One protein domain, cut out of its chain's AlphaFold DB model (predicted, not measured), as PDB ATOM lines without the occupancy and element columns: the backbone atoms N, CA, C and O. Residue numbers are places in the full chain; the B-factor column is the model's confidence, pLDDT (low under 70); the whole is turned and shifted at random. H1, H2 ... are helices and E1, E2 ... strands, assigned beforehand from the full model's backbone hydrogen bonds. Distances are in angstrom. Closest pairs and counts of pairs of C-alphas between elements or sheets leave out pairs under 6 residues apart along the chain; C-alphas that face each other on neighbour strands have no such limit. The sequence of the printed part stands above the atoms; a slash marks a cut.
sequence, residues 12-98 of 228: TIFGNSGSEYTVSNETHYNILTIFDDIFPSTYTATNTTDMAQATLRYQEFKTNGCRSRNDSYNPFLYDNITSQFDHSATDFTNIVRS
ATOM      1  N   THR A  12     -61.426  85.961  19.175       91.38
ATOM      2  CA  THR A  12     -62.454  86.656  19.964       91.38
ATOM      3  C   THR A  12     -62.537  86.084  21.375       91.38
ATOM      4  O   THR A  12     -62.588  84.868  21.555       91.38
ATOM      5  N   ILE A  13     -62.573  86.950  22.385       89.75
ATOM      6  CA  ILE A  13     -62.668  86.580  23.799       89.75
ATOM      7  C   ILE A  13     -63.829  87.348  24.426       89.75
ATOM      8  O   ILE A  13     -63.932  88.565  24.278       89.75
ATOM      9  N   PHE A  14     -64.679  86.644  25.171       90.62
ATOM     10  CA  PHE A  14     -65.779  87.248  25.917       90.62
ATOM     11  C   PHE A  14     -65.362  87.493  27.366       90.62
ATOM     12  O   PHE A  14     -64.986  86.569  28.088       90.62
ATOM     13  N   GLY A  15     -65.423  88.751  27.797       86.38
ATOM     14  CA  GLY A  15     -65.260  89.112  29.199       86.38
ATOM     15  C   GLY A  15     -66.483  88.721  30.030       86.38
ATOM     16  O   GLY A  15     -67.595  88.610  29.515       86.38
ATOM     17  N   ASN A  16     -66.303  88.596  31.348       87.62
ATOM     18  CA  ASN A  16     -67.396  88.295  32.285       87.62
ATOM     19  C   ASN A  16     -68.515  89.367  32.280       87.62
ATOM     20  O   ASN A  16     -69.636  89.112  32.704       87.62
ATOM     21  N   SER A  17     -68.220  90.570  31.777       83.69
ATOM     22  CA  SER A  17     -69.168  91.671  31.559       83.69
ATOM     23  C   SER A  17     -70.016  91.531  30.285       83.69
ATOM     24  O   SER A  17     -70.819  92.416  30.000       83.69
ATOM     25  N   GLY A  18     -69.807  90.480  29.482       83.56
ATOM     26  CA  GLY A  18     -70.400  90.328  28.149       83.56
ATOM     27  C   GLY A  18     -69.730  91.186  27.067       83.56
ATOM     28  O   GLY A  18     -70.205  91.229  25.937       83.56
ATOM     29  N   SER A  19     -68.633  91.879  27.395       84.38
ATOM     30  CA  SER A  19     -67.851  92.648  26.423       84.38
ATOM     31  C   SER A  19     -67.005  91.714  25.558       84.38
ATOM     32  O   SER A  19     -66.292  90.859  26.083       84.38
ATOM     33  N   GLU A  20     -67.073  91.895  24.242       87.31
ATOM     34  CA  GLU A  20     -66.268  91.147  23.278       87.31
ATOM     35  C   GLU A  20     -64.944  91.874  23.005       87.31
ATOM     36  O   GLU A  20     -64.918  93.069  22.697       87.31
ATOM     37  N   TYR A  21     -63.841  91.139  23.109       84.94
ATOM     38  CA  TYR A  21     -62.500  91.596  22.773       84.94
ATOM     39  C   TYR A  21     -61.995  90.793  21.584       84.94
ATOM     40  O   TYR A  21     -61.936  89.568  21.639       84.94
ATOM     41  N   THR A  22     -61.616  91.482  20.512       87.62
ATOM     42  CA  THR A  22     -61.214  90.839  19.260       87.62
ATOM     43  C   THR A  22     -59.797  91.241  18.873       87.62
ATOM     44  O   THR A  22     -59.455  92.424  18.932       87.62
ATOM     45  N   VAL A  23     -58.999  90.286  18.408       86.81
ATOM     46  CA  VAL A  23     -57.678  90.498  17.809       86.81
ATOM     47  C   VAL A  23     -57.724  89.992  16.368       86.81
ATOM     48  O   VAL A  23     -58.255  88.911  16.110       86.81
ATOM     49  N   SER A  24     -57.194  90.771  15.420       88.94
ATOM     50  CA  SER A  24     -57.170  90.349  14.016       88.94
ATOM     51  C   SER A  24     -56.249  89.146  13.815       88.94
ATOM     52  O   SER A  24     -55.221  89.023  14.485       88.94
ATOM     53  N   ASN A  25     -56.599  88.283  12.865       90.81
ATOM     54  CA  ASN A  25     -55.794  87.126  12.481       90.81
ATOM     55  C   ASN A  25     -54.348  87.506  12.103       90.81
ATOM     56  O   ASN A  25     -53.408  86.836  12.514       90.81
ATOM     57  N   GLU A  26     -54.160  88.628  11.403       88.38
ATOM     58  CA  GLU A  26     -52.841  89.159  11.043       88.38
ATOM     59  C   GLU A  26     -52.030  89.562  12.282       88.38
ATOM     60  O   GLU A  26     -50.855  89.218  12.408       88.38
ATOM     61  N   THR A  27     -52.658  90.259  13.234       85.62
ATOM     62  CA  THR A  27     -51.982  90.659  14.476       85.62
ATOM     63  C   THR A  27     -51.592  89.429  15.290       85.62
ATOM     64  O   THR A  27     -50.482  89.361  15.812       85.62
ATOM     65  N   HIS A  28     -52.484  88.441  15.365       87.69
ATOM     66  CA  HIS A  28     -52.219  87.174  16.032       87.69
ATOM     67  C   HIS A  28     -51.047  86.420  15.384       87.69
ATOM     68  O   HIS A  28     -50.116  86.024  16.086       87.69
ATOM     69  N   TYR A  29     -51.042  86.310  14.053       88.12
ATOM     70  CA  TYR A  29     -49.956  85.699  13.286       88.12
ATOM     71  C   TYR A  29     -48.610  86.397  13.524       88.12
ATOM     72  O   TYR A  29     -47.607  85.737  13.805       88.12
ATOM     73  N   ASN A  30     -48.586  87.732  13.477       87.50
ATOM     74  CA  ASN A  30     -47.370  88.517  13.697       87.50
ATOM     75  C   ASN A  30     -46.786  88.306  15.102       87.50
ATOM     76  O   ASN A  30     -45.567  88.274  15.258       87.50
ATOM     77  N   ILE A  31     -47.638  88.144  16.119       86.38
ATOM     78  CA  ILE A  31     -47.198  87.858  17.492       86.38
ATOM     79  C   ILE A  31     -46.622  86.441  17.590       86.38
ATOM     80  O   ILE A  31     -45.544  86.261  18.154       86.38
ATOM     81  N   LEU A  32     -47.314  85.438  17.044       87.06
ATOM     82  CA  LEU A  32     -46.889  84.040  17.161       87.06
ATOM     83  C   LEU A  32     -45.613  83.729  16.383       87.06
ATOM     84  O   LEU A  32     -44.751  83.025  16.902       87.06
ATOM     85  N   THR A  33     -45.444  84.320  15.200       86.12
ATOM     86  CA  THR A  33     -44.258  84.098  14.355       86.12
ATOM     87  C   THR A  33     -42.953  84.422  15.094       86.12
ATOM     88  O   THR A  33     -41.945  83.755  14.892       86.12
ATOM     89  N   ILE A  34     -42.961  85.405  16.006       85.50
ATOM     90  CA  ILE A  34     -41.785  85.745  16.824       85.50
ATOM     91  C   ILE A  34     -41.376  84.562  17.713       85.50
ATOM     92  O   ILE A  34     -40.193  84.243  17.823       85.50
ATOM     93  N   PHE A  35     -42.347  83.913  18.350       85.75
ATOM     94  CA  PHE A  35     -42.095  82.793  19.250       85.75
ATOM     95  C   PHE A  35     -41.746  81.514  18.487       85.75
ATOM     96  O   PHE A  35     -40.809  80.817  18.882       85.75
ATOM     97  N   ASP A  36     -42.420  81.258  17.367       85.25
ATOM     98  CA  ASP A  36     -42.114  80.131  16.478       85.25
ATOM     99  C   ASP A  36     -40.720  80.246  15.841       85.25
ATOM    100  O   ASP A  36     -40.097  79.232  15.532       85.25
ATOM    101  N   ASP A  37     -40.183  81.460  15.687       84.25
ATOM    102  CA  ASP A  37     -38.819  81.681  15.199       84.25
ATOM    103  C   ASP A  37     -37.750  81.493  16.289       84.25
ATOM    104  O   ASP A  37     -36.639  81.040  15.984       84.25
ATOM    105  N   ILE A  38     -38.062  81.864  17.540       83.25
ATOM    106  CA  ILE A  38     -37.110  81.898  18.663       83.25
ATOM    107  C   ILE A  38     -37.045  80.565  19.416       83.25
ATOM    108  O   ILE A  38     -35.953  80.127  19.764       83.25
ATOM    109  N   PHE A  39     -38.160  79.897  19.705       83.56
ATOM    110  CA  PHE A  39     -38.127  78.693  20.547       83.56
ATOM    111  C   PHE A  39     -37.479  77.454  19.921       83.56
ATOM    112  O   PHE A  39     -36.833  76.714  20.664       83.56
ATOM    113  N   PRO A  40     -37.552  77.218  18.599       84.06
ATOM    114  CA  PRO A  40     -36.731  76.194  17.971       84.06
ATOM    115  C   PRO A  40     -35.316  76.695  17.652       84.06
ATOM    116  O   PRO A  40     -34.596  76.001  16.955       84.06
ATOM    117  N   SER A  41     -34.893  77.884  18.102       86.88
ATOM    118  CA  SER A  41     -33.555  78.394  17.789       86.88
ATOM    119  C   SER A  41     -32.454  77.646  18.543       86.88
ATOM    120  O   SER A  41     -32.615  77.220  19.689       86.88
ATOM    121  N   THR A  42     -31.298  77.520  17.902       87.44
ATOM    122  CA  THR A  42     -30.117  76.884  18.484       87.44
ATOM    123  C   THR A  42     -29.000  77.903  18.663       87.44
ATOM    124  O   THR A  42     -28.629  78.626  17.738       87.44
ATOM    125  N   TYR A  43     -28.446  77.965  19.875       88.19
ATOM    126  CA  TYR A  43     -27.304  78.815  20.203       88.19
ATOM    127  C   TYR A  43     -26.060  77.947  20.366       88.19
ATOM    128  O   TYR A  43     -26.021  77.063  21.221       88.19
ATOM    129  N   THR A  44     -25.049  78.185  19.535       87.81
ATOM    130  CA  THR A  44     -23.824  77.380  19.521       87.81
ATOM    131  C   THR A  44     -22.601  78.266  19.696       87.81
ATOM    132  O   THR A  44     -22.462  79.284  19.021       87.81
ATOM    133  N   ALA A  45     -21.709  77.876  20.604       87.56
ATOM    134  CA  ALA A  45     -20.432  78.538  20.837       87.56
ATOM    135  C   ALA A  45     -19.306  77.507  20.720       87.56
ATOM    136  O   ALA A  45     -19.420  76.392  21.229       87.56
ATOM    137  N   THR A  46     -18.221  77.875  20.040       85.06
ATOM    138  CA  THR A  46     -17.021  77.034  19.902       85.06
ATOM    139  C   THR A  46     -16.250  76.928  21.216       85.06
ATOM    140  O   THR A  46     -15.616  75.909  21.480       85.06
ATOM    141  N   ASN A  47     -16.325  77.963  22.054       82.56
ATOM    142  CA  ASN A  47     -15.701  78.025  23.365       82.56
ATOM    143  C   ASN A  47     -16.668  78.682  24.359       82.56
ATOM    144  O   ASN A  47     -17.196  79.758  24.095       82.56
ATOM    145  N   THR A  48     -16.890  78.061  25.517       77.00
ATOM    146  CA  THR A  48     -17.783  78.594  26.561       77.00
ATOM    147  C   THR A  48     -17.229  79.838  27.256       77.00
ATOM    148  O   THR A  48     -17.970  80.526  27.949       77.00
ATOM    149  N   THR A  49     -15.937  80.128  27.102       80.56
ATOM    150  CA  THR A  49     -15.283  81.303  27.696       80.56
ATOM    151  C   THR A  49     -15.199  82.474  26.713       80.56
ATOM    152  O   THR A  49     -15.144  83.625  27.137       80.56
ATOM    153  N   ASP A  50     -15.213  82.197  25.406       80.44
ATOM    154  CA  ASP A  50     -15.159  83.201  24.340       80.44
ATOM    155  C   ASP A  50     -16.445  83.161  23.502       80.44
ATOM    156  O   ASP A  50     -16.578  82.403  22.540       80.44
ATOM    157  N   MET A  51     -17.404  84.004  23.886       81.94
ATOM    158  CA  MET A  51     -18.697  84.128  23.208       81.94
ATOM    159  C   MET A  51     -18.640  85.019  21.959       81.94
ATOM    160  O   MET A  51     -19.667  85.218  21.314       81.94
ATOM    161  N   ALA A  52     -17.478  85.566  21.573       81.44
ATOM    162  CA  ALA A  52     -17.379  86.438  20.398       81.44
ATOM    163  C   ALA A  52     -17.710  85.706  19.083       81.44
ATOM    164  O   ALA A  52     -18.145  86.327  18.113       81.44
ATOM    165  N   GLN A  53     -17.519  84.385  19.061       83.81
ATOM    166  CA  GLN A  53     -17.839  83.510  17.929       83.81
ATOM    167  C   GLN A  53     -19.155  82.749  18.109       83.81
ATOM    168  O   GLN A  53     -19.439  81.828  17.341       83.81
ATOM    169  N   ALA A  54     -19.946  83.081  19.130       88.75
ATOM    170  CA  ALA A  54     -21.213  82.413  19.339       88.75
ATOM    171  C   ALA A  54     -22.213  82.786  18.237       88.75
ATOM    172  O   ALA A  54     -22.302  83.933  17.785       88.75
ATOM    173  N   THR A  55     -22.945  81.780  17.773       89.50
ATOM    174  CA  THR A  55     -23.888  81.904  16.667       89.50
ATOM    175  C   THR A  55     -25.264  81.424  17.098       89.50
ATOM    176  O   THR A  55     -25.430  80.310  17.598       89.50
ATOM    177  N   LEU A  56     -26.253  82.286  16.884       88.88
ATOM    178  CA  LEU A  56     -27.667  81.987  17.015       88.88
ATOM    179  C   LEU A  56     -28.210  81.587  15.646       88.88
ATOM    180  O   LEU A  56     -28.129  82.357  14.686       88.88
ATOM    181  N   ARG A  57     -28.796  80.399  15.555       88.62
ATOM    182  CA  ARG A  57     -29.531  79.925  14.383       88.62
ATOM    183  C   ARG A  57     -31.018  80.010  14.674       88.62
ATOM    184  O   ARG A  57     -31.480  79.427  15.643       88.62
ATOM    185  N   TYR A  58     -31.752  80.727  13.837       87.00
ATOM    186  CA  TYR A  58     -33.180  80.996  14.006       87.00
ATOM    187  C   TYR A  58     -33.915  80.745  12.683       87.00
ATOM    188  O   TYR A  58     -33.284  80.602  11.630       87.00
ATOM    189  N   GLN A  59     -35.250  80.678  12.725       83.75
ATOM    190  CA  GLN A  59     -36.078  80.271  11.575       83.75
ATOM    191  C   GLN A  59     -35.762  78.854  11.083       83.75
ATOM    192  O   GLN A  59     -35.588  78.618   9.883       83.75
ATOM    193  N   GLU A  60     -35.694  77.890  12.003       78.69
ATOM    194  CA  GLU A  60     -35.374  76.495  11.667       78.69
ATOM    195  C   GLU A  60     -36.418  75.828  10.755       78.69
ATOM    196  O   GLU A  60     -36.130  74.822  10.103       78.69
ATOM    197  N   PHE A  61     -37.607  76.421  10.611       76.06
ATOM    198  CA  PHE A  61     -38.614  75.972   9.650       76.06
ATOM    199  C   PHE A  61     -38.142  76.064   8.182       76.06
ATOM    200  O   PHE A  61     -38.678  75.357   7.324       76.06
ATOM    201  N   LYS A  62     -37.137  76.900   7.870       74.38
ATOM    202  CA  LYS A  62     -36.555  77.011   6.523       74.38
ATOM    203  C   LYS A  62     -35.549  75.890   6.273       74.38
ATOM    204  O   LYS A  62     -34.466  75.863   6.849       74.38
ATOM    205  N   THR A  63     -35.887  75.000   5.342       71.44
ATOM    206  CA  THR A  63     -35.047  73.853   4.957       71.44
ATOM    207  C   THR A  63     -33.807  74.241   4.152       71.44
ATOM    208  O   THR A  63     -32.793  73.558   4.248       71.44
ATOM    209  N   ASN A  64     -33.859  75.342   3.398       77.31
ATOM    210  CA  ASN A  64     -32.716  75.894   2.671       77.31
ATOM    211  C   ASN A  64     -32.339  77.268   3.233       77.31
ATOM    212  O   ASN A  64     -33.186  78.156   3.324       77.31
ATOM    213  N   GLY A  65     -31.054  77.452   3.555       72.25
ATOM    214  CA  GLY A  65     -30.510  78.737   3.995       72.25
ATOM    215  C   GLY A  65     -30.977  79.154   5.391       72.25
ATOM    216  O   GLY A  65     -31.539  80.240   5.543       72.25
ATOM    217  N   CYS A  66     -30.753  78.297   6.399       74.00
ATOM    218  CA  CYS A  66     -31.009  78.632   7.803       74.00
ATOM    219  C   CYS A  66     -30.382  79.988   8.139       74.00
ATOM    220  O   CYS A  66     -29.222  80.241   7.798       74.00
ATOM    221  N   ARG A  67     -31.138  80.860   8.806       85.44
ATOM    222  CA  ARG A  67     -30.610  82.165   9.186       85.44
ATOM    223  C   ARG A  67     -29.754  82.014  10.430       85.44
ATOM    224  O   ARG A  67     -30.183  81.435  11.423       85.44
ATOM    225  N   SER A  68     -28.546  82.554  10.366       88.50
ATOM    226  CA  SER A  68     -27.641  82.637  11.502       88.50
ATOM    227  C   SER A  68     -27.260  84.083  11.761       88.50
ATOM    228  O   SER A  68     -27.099  84.873  10.826       88.50
ATOM    229  N   ARG A  69     -27.098  84.426  13.031       88.25
ATOM    230  CA  ARG A  69     -26.572  85.709  13.480       88.25
ATOM    231  C   ARG A  69     -25.498  85.458  14.531       88.25
ATOM    232  O   ARG A  69     -25.634  84.547  15.341       88.25
ATOM    233  N   ASN A  70     -24.434  86.253  14.499       88.81
ATOM    234  CA  ASN A  70     -23.432  86.234  15.557       88.81
ATOM    235  C   ASN A  70     -23.963  87.090  16.705       88.81
ATOM    236  O   ASN A  70     -24.115  88.300  16.535       88.81
ATOM    237  N   ASP A  71     -24.254  86.457  17.834       84.50
ATOM    238  CA  ASP A  71     -24.745  87.116  19.037       84.50
ATOM    239  C   ASP A  71     -23.905  86.613  20.208       84.50
ATOM    240  O   ASP A  71     -23.822  85.415  20.445       84.50
ATOM    241  N   SER A  72     -23.255  87.531  20.923       85.50
ATOM    242  CA  SER A  72     -22.366  87.206  22.046       85.50
ATOM    243  C   SER A  72     -23.105  86.996  23.369       85.50
ATOM    244  O   SER A  72     -22.490  86.639  24.375       85.50
ATOM    245  N   TYR A  73     -24.415  87.241  23.383       82.88
ATOM    246  CA  TYR A  73     -25.265  87.155  24.558       82.88
ATOM    247  C   TYR A  73     -26.502  86.314  24.253       82.88
ATOM    248  O   TYR A  73     -27.250  86.616  23.322       82.88
ATOM    249  N   ASN A  74     -26.737  85.292  25.076       83.12
ATOM    250  CA  ASN A  74     -27.950  84.488  25.037       83.12
ATOM    251  C   ASN A  74     -28.793  84.761  26.300       83.12
ATOM    252  O   ASN A  74     -28.359  84.404  27.400       83.12
ATOM    253  N   PRO A  75     -30.001  85.341  26.164       78.19
ATOM    254  CA  PRO A  75     -30.876  85.644  27.297       78.19
ATOM    255  C   PRO A  75     -31.413  84.394  28.020       78.19
ATOM    256  O   PRO A  75     -31.939  84.510  29.122       78.19
ATOM    257  N   PHE A  76     -31.265  83.204  27.428       78.31
ATOM    258  CA  PHE A  76     -31.767  81.933  27.956       78.31
ATOM    259  C   PHE A  76     -30.685  81.037  28.586       78.31
ATOM    260  O   PHE A  76     -31.010  79.967  29.088       78.31
ATOM    261  N   LEU A  77     -29.405  81.433  28.559       76.12
ATOM    262  CA  LEU A  77     -28.287  80.594  29.032       76.12
ATOM    263  C   LEU A  77     -28.013  80.717  30.547       76.12
ATOM    264  O   LEU A  77     -27.239  79.935  31.089       76.12
ATOM    265  N   TYR A  78     -28.597  81.709  31.224       69.88
ATOM    266  CA  TYR A  78     -28.249  82.082  32.601       69.88
ATOM    267  C   TYR A  78     -29.361  81.771  33.608       69.88
ATOM    268  O   TYR A  78     -30.533  81.731  33.247       69.88
ATOM    269  N   ASP A  79     -29.003  81.661  34.891       70.50
ATOM    270  CA  ASP A  79     -29.883  81.267  36.011       70.50
ATOM    271  C   ASP A  79     -31.141  82.136  36.222       70.50
ATOM    272  O   ASP A  79     -32.021  81.770  36.999       70.50
ATOM    273  N   ASN A  80     -31.270  83.277  35.539       78.19
ATOM    274  CA  ASN A  80     -32.355  84.236  35.756       78.19
ATOM    275  C   ASN A  80     -33.334  84.359  34.572       78.19
ATOM    276  O   ASN A  80     -33.815  85.449  34.258       78.19
ATOM    277  N   ILE A  81     -33.657  83.231  33.927       85.38
ATOM    278  CA  ILE A  81     -34.684  83.138  32.868       85.38
ATOM    279  C   ILE A  81     -36.013  83.751  33.337       85.38
ATOM    280  O   ILE A  81     -36.677  84.458  32.580       85.38
ATOM    281  N   THR A  82     -36.378  83.537  34.604       87.31
ATOM    282  CA  THR A  82     -37.604  84.081  35.200       87.31
ATOM    283  C   THR A  82     -37.664  85.606  35.107       87.31
ATOM    284  O   THR A  82     -38.668  86.144  34.652       87.31
ATOM    285  N   SER A  83     -36.587  86.312  35.472       87.69
ATOM    286  CA  SER A  83     -36.539  87.777  35.368       87.69
ATOM    287  C   SER A  83     -36.579  88.253  33.919       87.69
ATOM    288  O   SER A  83     -37.202  89.269  33.630       87.69
ATOM    289  N   GLN A  84     -35.962  87.516  32.996       86.56
ATOM    290  CA  GLN A  84     -35.999  87.868  31.580       86.56
ATOM    291  C   GLN A  84     -37.420  87.789  31.005       86.56
ATOM    292  O   GLN A  84     -37.841  88.676  30.255       86.56
ATOM    293  N   PHE A  85     -38.177  86.748  31.362       88.75
ATOM    294  CA  PHE A  85     -39.581  86.638  30.973       88.75
ATOM    295  C   PHE A  85     -40.454  87.693  31.653       88.75
ATOM    296  O   PHE A  85     -41.347  88.230  31.001       88.75
ATOM    297  N   ASP A  86     -40.171  88.039  32.908       92.50
ATOM    298  CA  ASP A  86     -40.879  89.105  33.625       92.50
ATOM    299  C   ASP A  86     -40.681  90.479  32.958       92.50
ATOM    300  O   ASP A  86     -41.646  91.203  32.689       92.50
ATOM    301  N   HIS A  87     -39.442  90.803  32.567       90.31
ATOM    302  CA  HIS A  87     -39.146  92.001  31.780       90.31
ATOM    303  C   HIS A  87     -39.836  91.967  30.411       90.31
ATOM    304  O   HIS A  87     -40.466  92.947  30.021       90.31
ATOM    305  N   SER A  88     -39.805  90.826  29.714       89.62
ATOM    306  CA  SER A  88     -40.468  90.672  28.410       89.62
ATOM    307  C   SER A  88     -41.986  90.874  28.512       89.62
ATOM    308  O   SER A  88     -42.584  91.561  27.684       89.62
ATOM    309  N   ALA A  89     -42.627  90.321  29.547       92.31
ATOM    310  CA  ALA A  89     -44.054  90.499  29.807       92.31
ATOM    311  C   ALA A  89     -44.401  91.959  30.143       92.31
ATOM    312  O   ALA A  89     -45.412  92.497  29.669       92.31
ATOM    313  N   THR A  90     -43.543  92.613  30.927       94.44
ATOM    314  CA  THR A  90     -43.661  94.035  31.262       94.44
ATOM    315  C   THR A  90     -43.558  94.901  30.010       94.44
ATOM    316  O   THR A  90     -44.418  95.754  29.783       94.44
ATOM    317  N   ASP A  91     -42.577  94.643  29.149       90.88
ATOM    318  CA  ASP A  91     -42.380  95.378  27.902       90.88
ATOM    319  C   ASP A  91     -43.533  95.168  26.921       90.88
ATOM    320  O   ASP A  91     -44.044  96.148  26.379       90.88
ATOM    321  N   PHE A  92     -44.035  93.939  26.750       87.38
ATOM    322  CA  PHE A  92     -45.236  93.695  25.941       87.38
ATOM    323  C   PHE A  92     -46.437  94.484  26.456       87.38
ATOM    324  O   PHE A  92     -47.133  95.145  25.682       87.38
ATOM    325  N   THR A  93     -46.654  94.468  27.769       89.75
ATOM    326  CA  THR A  93     -47.736  95.227  28.401       89.75
ATOM    327  C   THR A  93     -47.566  96.727  28.160       89.75
ATOM    328  O   THR A  93     -48.527  97.419  27.813       89.75
ATOM    329  N   ASN A  94     -46.344  97.237  28.304       90.25
ATOM    330  CA  ASN A  94     -46.025  98.639  28.077       90.25
ATOM    331  C   ASN A  94     -46.210  99.030  26.615       90.25
ATOM    332  O   ASN A  94     -46.768 100.090  26.349       90.25
ATOM    333  N   ILE A  95     -45.812  98.190  25.661       84.31
ATOM    334  CA  ILE A  95     -46.018  98.426  24.229       84.31
ATOM    335  C   ILE A  95     -47.511  98.472  23.919       84.31
ATOM    336  O   ILE A  95     -47.964  99.440  23.317       84.31
ATOM    337  N   VAL A  96     -48.303  97.500  24.381       79.44
ATOM    338  CA  VAL A  96     -49.757  97.488  24.144       79.44
ATOM    339  C   VAL A  96     -50.415  98.745  24.722       79.44
ATOM    340  O   VAL A  96     -51.191  99.400  24.029       79.44
ATOM    341  N   ARG A  97     -50.051  99.143  25.950       79.44
ATOM    342  CA  ARG A  97     -50.589 100.346  26.613       79.44
ATOM    343  C   ARG A  97     -50.110 101.663  26.000       79.44
ATOM    344  O   ARG A  97     -50.867 102.629  25.976       79.44
ATOM    345  N   SER A  98     -48.856 101.727  25.556       80.50
ATOM    346  CA  SER A  98     -48.234 102.944  25.016       80.50
ATOM    347  C   SER A  98     -48.406 103.090  23.511       80.50
ATOM    348  O   SER A  98     -48.138 104.175  22.989       80.50
TER     349      SER A  98
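AT A GLANCE: This is residues 12 to 98 of the 228 residues of an uncharacterized protein of Bimuria novae-zelandiae CBS 107.79 (UniProt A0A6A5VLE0). The model is a long, open shape with a small sheet of three strands, E3, E4 and E5, at one end and a two-strand hairpin, E1 and E2, at the far end, with helix H1 spanning the distance between them. After E5 the chain folds back into H2, which runs past H1 with a gap between them, and residues 86 to 98 of H2 stick out free. The printed part has 87 residues, with two named helices and five named strands in the order E1, E2, H1, E3, E4, E5, H2; the class is mixed, helices and strands. The larger sheet has the order E3, E4, E5, the smaller one E1, E2, both antiparallel. The whole is only just loose, close to extended, with a radius of gyration of the C-alphas of 17.5 A and spans of 56 by 33 by 20 A.

HOW THE PARTS SIT: The larger sheet is a meander, each strand the antiparallel neighbour of the one before: E3, residues 42 to 44, E4, residues 55 to 58, and E5, residues 67 to 70. E3 and E5 are its edge strands. E3 and E4 form a hairpin at 169 degrees between their directions, with N 44 and O 55 2.9 A apart and N 57 and O 42 2.8 A apart. E4 and E5 form a hairpin at 151 degrees, with N 56 and O 69 2.8 A apart. H1, residues 25 to 38, is on this sheet but only grazes it, with its residues 36 to 38; the closest C-alphas of H1 and E4, those of Asp 37 and Tyr 58, are 5.8 A apart. At the far end E1, residues 12 to 14, and E2, residues 20 to 23, form an antiparallel hairpin at 155 degrees, with N 13 and O 21 2.8 A apart. E1 and H1 are apart. H2, residues 81 to 98, is not on the larger sheet, and it is apart from H1, E1, E2, E3 and E4. Every O i to N i+4 pair is within hydrogen-bond range in H2, and 8 of 10 are in H1.

IN THESE COORDINATES: E3 measures 6.4 A from first to last C-alpha, E4 9.7 A and E5 10.4 A. H1 measures 20.4 A, from C-alpha 25 at (-55.794, 87.126, 12.481) to C-alpha 38 at (-37.110, 81.898, 18.663). E1 measures 6.8 A and begins with C-alpha 12 at (-62.454, 86.656, 19.964); E2 measures 10.2 A. H2 measures 25.2 A and ends with C-alpha 98 at (-48.234, 102.944, 25.016).

THE WHOLE: The two C-alphas farthest apart are those of Gly 18 and Asn 47, at 56.3 A. Residues 25 to 32, 78 to 83 and 86 to 98 stand free. The printed part has no cut and no long link. Mean pLDDT of the printed part is 84.7, and residue 78 alone is under 70.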